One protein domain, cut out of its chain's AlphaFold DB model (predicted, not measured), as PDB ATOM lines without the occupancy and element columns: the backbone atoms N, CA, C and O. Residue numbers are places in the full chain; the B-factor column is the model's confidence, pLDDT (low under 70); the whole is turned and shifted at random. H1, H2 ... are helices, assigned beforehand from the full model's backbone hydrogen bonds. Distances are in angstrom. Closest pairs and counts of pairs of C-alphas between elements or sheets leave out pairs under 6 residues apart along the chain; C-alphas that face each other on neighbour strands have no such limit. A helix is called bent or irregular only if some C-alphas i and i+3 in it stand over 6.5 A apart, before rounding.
ATOM      1  N   LEU A 168      22.896   6.141   0.765       87.56
ATOM      2  CA  LEU A 168      21.680   6.909   0.510       87.56
ATOM      3  C   LEU A 168      20.421   6.208   1.055       87.56
ATOM      4  O   LEU A 168      20.270   4.994   0.893       87.56
ATOM      5  N   PRO A 169      19.459   6.969   1.610       88.50
ATOM      6  CA  PRO A 169      18.115   6.469   1.886       88.50
ATOM      7  C   PRO A 169      17.423   5.945   0.619       88.50
ATOM      8  O   PRO A 169      17.635   6.484  -0.469       88.50
ATOM      9  N   ALA A 170      16.528   4.962   0.769       86.69
ATOM     10  CA  ALA A 170      15.801   4.341  -0.346       86.69
ATOM     11  C   ALA A 170      15.079   5.363  -1.246       86.69
ATOM     12  O   ALA A 170      15.165   5.285  -2.467       86.69
ATOM     13  N   GLU A 171      14.455   6.379  -0.647       82.31
ATOM     14  CA  GLU A 171      13.801   7.472  -1.376       82.31
ATOM     15  C   GLU A 171      14.775   8.256  -2.267       82.31
ATOM     16  O   GLU A 171      14.458   8.570  -3.412       82.31
ATOM     17  N   GLN A 172      15.982   8.544  -1.768       84.44
ATOM     18  CA  GLN A 172      16.999   9.266  -2.534       84.44
ATOM     19  C   GLN A 172      17.589   8.384  -3.635       84.44
ATOM     20  O   GLN A 172      17.810   8.881  -4.735       84.44
ATOM     21  N   LYS A 173      17.791   7.086  -3.367       86.94
ATOM     22  CA  LYS A 173      18.185   6.115  -4.394       86.94
ATOM     23  C   LYS A 173      17.159   6.100  -5.519       86.94
ATOM     24  O   LYS A 173      17.542   6.336  -6.655       86.94
ATOM     25  N   LYS A 174      15.871   5.918  -5.210       83.44
ATOM     26  CA  LYS A 174      14.786   5.879  -6.203       83.44
ATOM     27  C   LYS A 174      14.771   7.127  -7.087       83.44
ATOM     28  O   LYS A 174      14.857   7.036  -8.303       83.44
ATOM     29  N   MET A 175      14.788   8.301  -6.460       78.62
ATOM     30  CA  MET A 175      14.840   9.592  -7.154       78.62
ATOM     31  C   MET A 175      16.019   9.717  -8.128       78.62
ATOM     32  O   MET A 175      15.902  10.330  -9.183       78.62
ATOM     33  N   LEU A 176      17.170   9.167  -7.758       81.31
ATOM     34  CA  LEU A 176      18.394   9.261  -8.537       81.31
ATOM     35  C   LEU A 176      18.507   8.167  -9.609       81.31
ATOM     36  O   LEU A 176      18.943   8.429 -10.725       81.31
ATOM     37  N   GLY A 177      18.102   6.944  -9.289       75.81
ATOM     38  CA  GLY A 177      18.121   5.823 -10.218       75.81
ATOM     39  C   GLY A 177      17.117   5.979 -11.355       75.81
ATOM     40  O   GLY A 177      17.416   5.563 -12.462       75.81
ATOM     41  N   ASP A 178      16.018   6.703 -11.141       73.62
ATOM     42  CA  ASP A 178      15.041   7.010 -12.190       73.62
ATOM     43  C   ASP A 178      15.383   8.298 -12.992       73.62
ATOM     44  O   ASP A 178      14.632   8.683 -13.885       73.62
ATOM     45  N   ASN A 179      16.509   8.988 -12.712       75.19
ATOM     46  CA  ASN A 179      16.897  10.242 -13.392       75.19
ATOM     47  C   ASN A 179      18.380  10.279 -13.811       75.19
ATOM     48  O   ASN A 179      19.270  10.627 -13.030       75.19
ATOM     49  N   THR A 180      18.641   9.958 -15.084       76.94
ATOM     50  CA  THR A 180      19.987   9.811 -15.664       76.94
ATOM     51  C   THR A 180      20.866  11.041 -15.503       76.94
ATOM     52  O   THR A 180      21.951  10.944 -14.932       76.94
ATOM     53  N   ASP A 181      20.420  12.204 -15.979       76.44
ATOM     54  CA  ASP A 181      21.240  13.420 -16.008       76.44
ATOM     55  C   ASP A 181      21.592  13.897 -14.594       76.44
ATOM     56  O   ASP A 181      22.763  14.165 -14.300       76.44
ATOM     57  N   LEU A 182      20.600  13.933 -13.700       79.00
ATOM     58  CA  LEU A 182      20.794  14.349 -12.316       79.00
ATOM     59  C   LEU A 182      21.831  13.469 -11.626       79.00
ATOM     60  O   LEU A 182      22.812  13.953 -11.064       79.00
ATOM     61  N   MET A 183      21.627  12.164 -11.700       81.75
ATOM     62  CA  MET A 183      22.495  11.186 -11.075       81.75
ATOM     63  C   MET A 183      23.900  11.203 -11.672       81.75
ATOM     64  O   MET A 183      24.897  11.128 -10.949       81.75
ATOM     65  N   SER A 184      23.997  11.421 -12.985       80.06
ATOM     66  CA  SER A 184      25.268  11.616 -13.664       80.06
ATOM     67  C   SER A 184      26.071  12.774 -13.052       80.06
ATOM     68  O   SER A 184      27.287  12.639 -12.899       80.06
ATOM     69  N   LYS A 185      25.409  13.873 -12.671       81.25
ATOM     70  CA  LYS A 185      26.026  15.058 -12.060       81.25
ATOM     71  C   LYS A 185      26.344  14.835 -10.590       81.25
ATOM     72  O   LYS A 185      27.445  15.165 -10.156       81.25
ATOM     73  N   VAL A 186      25.419  14.229  -9.846       85.12
ATOM     74  CA  VAL A 186      25.592  13.913  -8.419       85.12
ATOM     75  C   VAL A 186      26.821  13.029  -8.199       85.12
ATOM     76  O   VAL A 186      27.604  13.300  -7.295       85.12
ATOM     77  N   PHE A 187      27.043  12.033  -9.061       84.50
ATOM     78  CA  PHE A 187      28.181  11.110  -8.963       84.50
ATOM     79  C   PHE A 187      29.382  11.500  -9.835       84.50
ATOM     80  O   PHE A 187      30.298  10.699 -10.009       84.50
ATOM     81  N   ALA A 188      29.409  12.718 -10.390       81.81
ATOM     82  CA  ALA A 188      30.549  13.196 -11.174       81.81
ATOM     83  C   ALA A 188      31.792  13.464 -10.307       81.81
ATOM     84  O   ALA A 188      32.913  13.293 -10.779       81.81
ATOM     85  N   SER A 189      31.603  13.886  -9.052       82.12
ATOM     86  CA  SER A 189      32.694  14.126  -8.106       82.12
ATOM     87  C   SER A 189      32.224  14.033  -6.652       82.12
ATOM     88  O   SER A 189      31.023  14.026  -6.358       82.12
ATOM     89  N   LYS A 190      33.184  13.987  -5.719       81.75
ATOM     90  CA  LYS A 190      32.898  14.025  -4.281       81.75
ATOM     91  C   LYS A 190      32.201  15.331  -3.889       81.75
ATOM     92  O   LYS A 190      31.246  15.304  -3.118       81.75
ATOM     93  N   GLU A 191      32.634  16.448  -4.463       81.62
ATOM     94  CA  GLU A 191      32.052  17.771  -4.245       81.62
ATOM     95  C   GLU A 191      30.589  17.807  -4.703       81.62
ATOM     96  O   GLU A 191      29.732  18.229  -3.930       81.62
ATOM     97  N   SER A 192      30.276  17.305  -5.903       80.44
ATOM     98  CA  SER A 192      28.894  17.243  -6.406       80.44
ATOM     99  C   SER A 192      27.979  16.422  -5.498       80.44
ATOM    100  O   SER A 192      26.860  16.845  -5.195       80.44
ATOM    101  N   PHE A 193      28.467  15.282  -5.006       85.81
ATOM    102  CA  PHE A 193      27.728  14.450  -4.061       85.81
ATOM    103  C   PHE A 193      27.500  15.161  -2.720       85.81
ATOM    104  O   PHE A 193      26.397  15.129  -2.167       85.81
ATOM    105  N   ASP A 194      28.525  15.829  -2.186       83.81
ATOM    106  CA  ASP A 194      28.423  16.567  -0.923       83.81
ATOM    107  C   ASP A 194      27.467  17.752  -1.040       83.81
ATOM    108  O   ASP A 194      26.730  18.060  -0.101       83.81
ATOM    109  N   MET A 195      27.435  18.396  -2.204       81.19
ATOM    110  CA  MET A 195      26.471  19.444  -2.504       81.19
ATOM    111  C   MET A 195      25.054  18.890  -2.559       81.19
ATOM    112  O   MET A 195      24.195  19.421  -1.861       81.19
ATOM    113  N   TRP A 196      24.822  17.807  -3.307       84.00
ATOM    114  CA  TRP A 196      23.529  17.120  -3.361       84.00
ATOM    115  C   TRP A 196      23.027  16.728  -1.970       84.00
ATOM    116  O   TRP A 196      21.875  16.986  -1.623       84.00
ATOM    117  N   SER A 197      23.910  16.183  -1.136       83.31
ATOM    118  CA  SER A 197      23.584  15.747   0.224       83.31
ATOM    119  C   SER A 197      23.082  16.892   1.115       83.31
ATOM    120  O   SER A 197      22.243  16.662   1.984       83.31
ATOM    121  N   ARG A 198      23.538  18.129   0.873       84.06
ATOM    122  CA  ARG A 198      23.138  19.344   1.611       84.06
ATOM    123  C   ARG A 198      21.846  19.989   1.093       84.06
ATOM    124  O   ARG A 198      21.359  20.932   1.717       84.06
ATOM    125  N   ILE A 199      21.305  19.533  -0.038       80.06
ATOM    126  CA  ILE A 199      20.057  20.066  -0.597       80.06
ATOM    127  C   ILE A 199      18.871  19.602   0.272       80.06
ATOM    128  O   ILE A 199      18.801  18.420   0.621       80.06
ATOM    129  N   PRO A 200      17.914  20.485   0.609       81.88
ATOM    130  CA  PRO A 200      16.673  20.090   1.276       81.88
ATOM    131  C   PRO A 200      15.870  19.049   0.476       81.88
ATOM    132  O   PRO A 200      15.791  19.124  -0.749       81.88
ATOM    133  N   ASP A 201      15.228  18.086   1.142       80.00
ATOM    134  CA  ASP A 201      14.588  16.949   0.457       80.00
ATOM    135  C   ASP A 201      13.429  17.345  -0.468       80.00
ATOM    136  O   ASP A 201      13.260  16.760  -1.537       80.00
ATOM    137  N   ASN A 202      12.667  18.383  -0.116       75.00
ATOM    138  CA  ASN A 202      11.638  18.948  -0.993       75.00
ATOM    139  C   ASN A 202      12.235  19.474  -2.309       75.00
ATOM    140  O   ASN A 202      11.640  19.302  -3.369       75.00
ATOM    141  N   VAL A 203      13.431  20.064  -2.249       74.69
ATOM    142  CA  VAL A 203      14.153  20.545  -3.429       74.69
ATOM    143  C   VAL A 203      14.708  19.366  -4.222       74.69
ATOM    144  O   VAL A 203      14.533  19.327  -5.433       74.69
ATOM    145  N   LYS A 204      15.299  18.358  -3.566       80.31
ATOM    146  CA  LYS A 204      15.745  17.134  -4.253       80.31
ATOM    147  C   LYS A 204      14.603  16.488  -5.044       80.31
ATOM    148  O   LYS A 204      14.822  16.078  -6.179       80.31
ATOM    149  N   ARG A 205      13.391  16.417  -4.470       76.81
ATOM    150  CA  ARG A 205      12.198  15.843  -5.127       76.81
ATOM    151  C   ARG A 205      11.820  16.614  -6.392       76.81
ATOM    152  O   ARG A 205      11.603  15.981  -7.418       76.81
ATOM    153  N   MET A 206      11.865  17.946  -6.338       71.44
ATOM    154  CA  MET A 206      11.652  18.804  -7.512       71.44
ATOM    155  C   MET A 206      12.720  18.615  -8.597       71.44
ATOM    156  O   MET A 206      12.410  18.705  -9.776       71.44
ATOM    157  N   LEU A 207      13.979  18.379  -8.216       73.38
ATOM    158  CA  LEU A 207      15.088  18.202  -9.163       73.38
ATOM    159  C   LEU A 207      15.081  16.832  -9.844       73.38
ATOM    160  O   LEU A 207      15.495  16.709 -10.993       73.38
ATOM    161  N   ALA A 208      14.668  15.805  -9.106       71.62
ATOM    162  CA  ALA A 208      14.739  14.423  -9.544       71.62
ATOM    163  C   ALA A 208      13.508  13.973 -10.325       71.62
ATOM    164  O   ALA A 208      13.648  13.222 -11.286       71.62
ATOM    165  N   ASN A 209      12.315  14.423  -9.937       65.56
ATOM    166  CA  ASN A 209      11.092  13.999 -10.595       65.56
ATOM    167  C   ASN A 209      10.624  15.058 -11.603       65.56
ATOM    168  O   ASN A 209      10.053  16.082 -11.227       65.56
ATOM    169  N   ASN A 210      10.840  14.788 -12.893       58.78
ATOM    170  CA  ASN A 210      10.385  15.655 -13.983       58.78
ATOM    171  C   ASN A 210       8.849  15.825 -13.981       58.78
ATOM    172  O   ASN A 210       8.344  16.868 -14.386       58.78
ATOM    173  N   GLU A 211       8.112  14.842 -13.455       63.09
ATOM    174  CA  GLU A 211       6.657  14.881 -13.302       63.09
ATOM    175  C   GLU A 211       6.207  15.901 -12.240       63.09
ATOM    176  O   GLU A 211       5.202  16.574 -12.426       63.09
ATOM    177  N   ASP A 212       6.963  16.096 -11.151       60.88
ATOM    178  CA  ASP A 212       6.654  17.116 -10.129       60.88
ATOM    179  C   ASP A 212       6.849  18.535 -10.686       60.88
ATOM    180  O   ASP A 212       6.025  19.425 -10.458       60.88
ATOM    181  N   LEU A 213       7.904  18.733 -11.483       61.31
ATOM    182  CA  LEU A 213       8.134  19.966 -12.239       61.31
ATOM    183  C   LEU A 213       6.995  20.227 -13.235       61.31
ATOM    184  O   LEU A 213       6.441  21.327 -13.248       61.31
ATOM    185  N   GLN A 214       6.607  19.216 -14.018       62.69
ATOM    186  CA  GLN A 214       5.499  19.311 -14.973       62.69
ATOM    187  C   GLN A 214       4.155  19.569 -14.279       62.69
ATOM    188  O   GLN A 214       3.425  20.466 -14.690       62.69
ATOM    189  N   ASN A 215       3.847  18.870 -13.187       64.19
ATOM    190  CA  ASN A 215       2.602  19.038 -12.435       64.19
ATOM    191  C   ASN A 215       2.506  20.421 -11.783       64.19
ATOM    192  O   ASN A 215       1.458  21.057 -11.857       64.19
ATOM    193  N   LYS A 216       3.592  20.941 -11.201       61.00
ATOM    194  CA  LYS A 216       3.604  22.292 -10.611       61.00
ATOM    195  C   LYS A 216       3.537  23.403 -11.656       61.00
ATOM    196  O   LYS A 216       2.966  24.458 -11.370       61.00
ATOM    197  N   LEU A 217       4.083  23.167 -12.850       57.38
ATOM    198  CA  LEU A 217       3.910  24.045 -14.010       57.38
ATOM    199  C   LEU A 217       2.457  24.027 -14.506       57.38
ATOM    200  O   LEU A 217       1.884  25.092 -14.720       57.38
ATOM    201  N   MET A 218       1.839  22.847 -14.623       58.81
ATOM    202  CA  MET A 218       0.442  22.690 -15.057       58.81
ATOM    203  C   MET A 218      -0.567  23.252 -14.049       58.81
ATOM    204  O   MET A 218      -1.569  23.836 -14.444       58.81
ATOM    205  N   GLN A 219      -0.304  23.110 -12.749       56.97
ATOM    206  CA  GLN A 219      -1.186  23.601 -11.685       56.97
ATOM    207  C   GLN A 219      -0.983  25.094 -11.363       56.97
ATOM    208  O   GLN A 219      -1.611  25.610 -10.443       56.97
ATOM    209  N   GLY A 220      -0.095  25.807 -12.071       54.28
ATOM    210  CA  GLY A 220       0.170  27.235 -11.833       54.28
ATOM    211  C   GLY A 220       0.757  27.559 -10.447       54.28
ATOM    212  O   GLY A 220       0.864  28.726 -10.080       54.28
ATOM    213  N   HIS A 221       1.145  26.543  -9.670       54.78
ATOM    214  CA  HIS A 221       1.666  26.681  -8.306       54.78
ATOM    215  C   HIS A 221       3.178  26.926  -8.251       54.78
ATOM    216  O   HIS A 221       3.715  27.180  -7.170       54.78
ATOM    217  N   LEU A 222       3.888  26.869  -9.384       56.97
ATOM    218  CA  LEU A 222       5.301  27.225  -9.427       56.97
ATOM    219  C   LEU A 222       5.455  28.753  -9.343       56.97
ATOM    220  O   LEU A 222       5.504  29.455 -10.353       56.97
ATOM    221  N   SER A 223       5.522  29.291  -8.124       61.44
ATOM    222  CA  SER A 223       5.823  30.709  -7.946       61.44
ATOM    223  C   SER A 223       7.248  30.998  -8.438       61.44
ATOM    224  O   SER A 223       8.180  30.224  -8.197       61.44
ATOM    225  N   ILE A 224       7.451  32.149  -9.088       56.50
ATOM    226  CA  ILE A 224       8.789  32.639  -9.469       56.50
ATOM    227  C   ILE A 224       9.732  32.648  -8.247       56.50
ATOM    228  O   ILE A 224      10.933  32.435  -8.387       56.50
ATOM    229  N   SER A 225       9.193  32.823  -7.033       62.22
ATOM    230  CA  SER A 225       9.955  32.747  -5.782       62.22
ATOM    231  C   SER A 225      10.520  31.348  -5.515       62.22
ATOM    232  O   SER A 225      11.691  31.223  -5.162       62.22
ATOM    233  N   ASP A 226       9.738  30.288  -5.719       63.72
ATOM    234  CA  ASP A 226      10.176  28.917  -5.442       63.72
ATOM    235  C   ASP A 226      11.155  28.407  -6.499       63.72
ATOM    236  O   ASP A 226      12.167  27.798  -6.153       63.72
ATOM    237  N   TYR A 227      10.947  28.769  -7.767       62.06
ATOM    238  CA  TYR A 227      11.942  28.540  -8.817       62.06
ATOM    239  C   TYR A 227      13.258  29.285  -8.522       62.06
ATOM    240  O   TYR A 227      14.344  28.704  -8.600       62.06
ATOM    241  N   ASN A 228      13.184  30.547  -8.081       64.94
ATOM    242  CA  ASN A 228      14.362  31.349  -7.742       64.94
ATOM    243  C   ASN A 228      15.128  30.839  -6.510       64.94
ATOM    244  O   ASN A 228      16.337  31.055  -6.436       64.94
ATOM    245  N   LYS A 229      14.485  30.135  -5.567       67.00
ATOM    246  CA  LYS A 229      15.180  29.464  -4.447       67.00
ATOM    247  C   LYS A 229      16.011  28.268  -4.919       67.00
ATOM    248  O   LYS A 229      17.078  28.005  -4.369       67.00
ATOM    249  N   VAL A 230      15.533  27.551  -5.938       64.81
ATOM    250  CA  VAL A 230      16.169  26.327  -6.450       64.81
ATOM    251  C   VAL A 230      17.206  26.633  -7.538       64.81
ATOM    252  O   VAL A 230      18.199  25.917  -7.660       64.81
ATOM    253  N   MET A 231      17.057  27.742  -8.272       66.69
ATOM    254  CA  MET A 231      17.948  28.142  -9.369       66.69
ATOM    255  C   MET A 231      19.444  28.252  -8.986       66.69
ATOM    256  O   MET A 231      20.275  27.756  -9.747       66.69
ATOM    257  N   PRO A 232      19.848  28.826  -7.834       69.25
ATOM    258  CA  PRO A 232      21.252  28.829  -7.415       69.25
ATOM    259  C   PRO A 232      21.817  27.422  -7.182       69.25
ATOM    260  O   PRO A 232      22.986  27.177  -7.476       69.25
ATOM    261  N   MET A 233      21.001  26.497  -6.667       68.62
ATOM    262  CA  MET A 233      21.401  25.106  -6.428       68.62
ATOM    263  C   MET A 233      21.452  24.309  -7.738       68.62
ATOM    264  O   MET A 233      22.419  23.584  -7.953       68.62
ATOM    265  N   LEU A 234      20.490  24.523  -8.645       64.81
ATOM    266  CA  LEU A 234      20.485  23.993 -10.015       64.81
ATOM    267  C   LEU A 234      21.732  24.411 -10.785       64.81
ATOM    268  O   LEU A 234      22.466  23.561 -11.273       64.81
ATOM    269  N   LYS A 235      22.015  25.717 -10.838       65.31
ATOM    270  CA  LYS A 235      23.193  26.253 -11.532       65.31
ATOM    271  C   LYS A 235      24.481  25.645 -10.983       65.31
ATOM    272  O   LYS A 235      25.363  25.284 -11.749       65.31
ATOM    273  N   LYS A 236      24.582  25.491  -9.660       64.75
ATOM    274  CA  LYS A 236      25.743  24.864  -9.024       64.75
ATOM    275  C   LYS A 236      25.871  23.369  -9.345       64.75
ATOM    276  O   LYS A 236      26.971  22.938  -9.667       64.75
ATOM    277  N   LEU A 237      24.779  22.602  -9.300       66.38
ATOM    278  CA  LEU A 237      24.779  21.165  -9.615       66.38
ATOM    279  C   LEU A 237      25.017  20.890 -11.110       66.38
ATOM    280  O   LEU A 237      25.631  19.890 -11.466       66.38
ATOM    281  N   MET A 238      24.564  21.790 -11.985       59.88
ATOM    282  CA  MET A 238      24.768  21.722 -13.437       59.88
ATOM    283  C   MET A 238      26.129  22.274 -13.893       59.88
ATOM    284  O   MET A 238      26.384  22.300 -15.093       59.88
ATOM    285  N   GLY A 239      27.002  22.678 -12.960       56.59
ATOM    286  CA  GLY A 239      28.327  23.222 -13.256       56.59
ATOM    287  C   GLY A 239      28.259  24.653 -13.789       56.59
ATOM    288  O   GLY A 239      28.276  24.885 -14.992       56.59
ATOM    289  N   ASN A 240      28.190  25.639 -12.892       54.56
ATOM    290  CA  ASN A 240      28.153  27.044 -13.288       54.56
ATOM    291  C   ASN A 240      29.554  27.573 -13.661       54.56
ATOM    292  O   ASN A 240      30.455  27.608 -12.822       54.56
ATOM    293  N   SER A 241      29.699  28.045 -14.902       50.62
ATOM    294  CA  SER A 241      30.878  28.706 -15.478       50.62
ATOM    295  C   SER A 241      31.096  30.150 -14.997       50.62
ATOM    296  O   SER A 241      32.088  30.774 -15.376       50.62
TER     297      SER A 241
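This is residues 168 to 241 of the 525 residues of an uncharacterized protein of Enterococcus faecalis PF3 (UniProt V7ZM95). Five short helices zigzag with H4 in the middle; after the turn of residues 219 to 223 at the far end of H5, the longer H6 folds back past H4 to H3. The 74 printed residues have six named helices, H1 to H6, and no named strand: all helix. The whole is compact, with radius of gyration of the C-alphas 12.3 A and spans of 36 by 30 by 18 A.

H1, residues 170 to 177, begins at C-alpha 170 (15.801, 4.341, -0.346). H2 is residues 180 to 186, H3 190 to 197, H4 201 to 208 and H5 210 to 218. H6, residues 224 to 237, measures 19.7 A and ends at C-alpha 237 (24.779, 21.165, -9.615); it is only just irregular, with C-alphas 229 and 232 6.8 A apart.

H1 and H4 only just touch, with 3 pairs of C-alphas within 8 A, the closest Met 175 and Ala 208 at 5.4 A. H2 and H3 touch only at the corner, closest C-alphas Val 186 and Phe 193, 4.9 A. H4 and H5 touch only at the corner, closest C-alphas Met 206 and Asp 212, 5.9 A. H6, with residue 237 alone, only just touches H3, with 3 pairs within 8 A, the closest C-alphas Leu 237 and Ser 192 at 6.5 A. H5 and H6 are apart. Every O i to N i+4 pair is within hydrogen-bond range in H1 to H5, and 8 of 10 in H6.

The printed part has no cut, and its five links are tight. Residues 209 to 241 have pLDDT under 70.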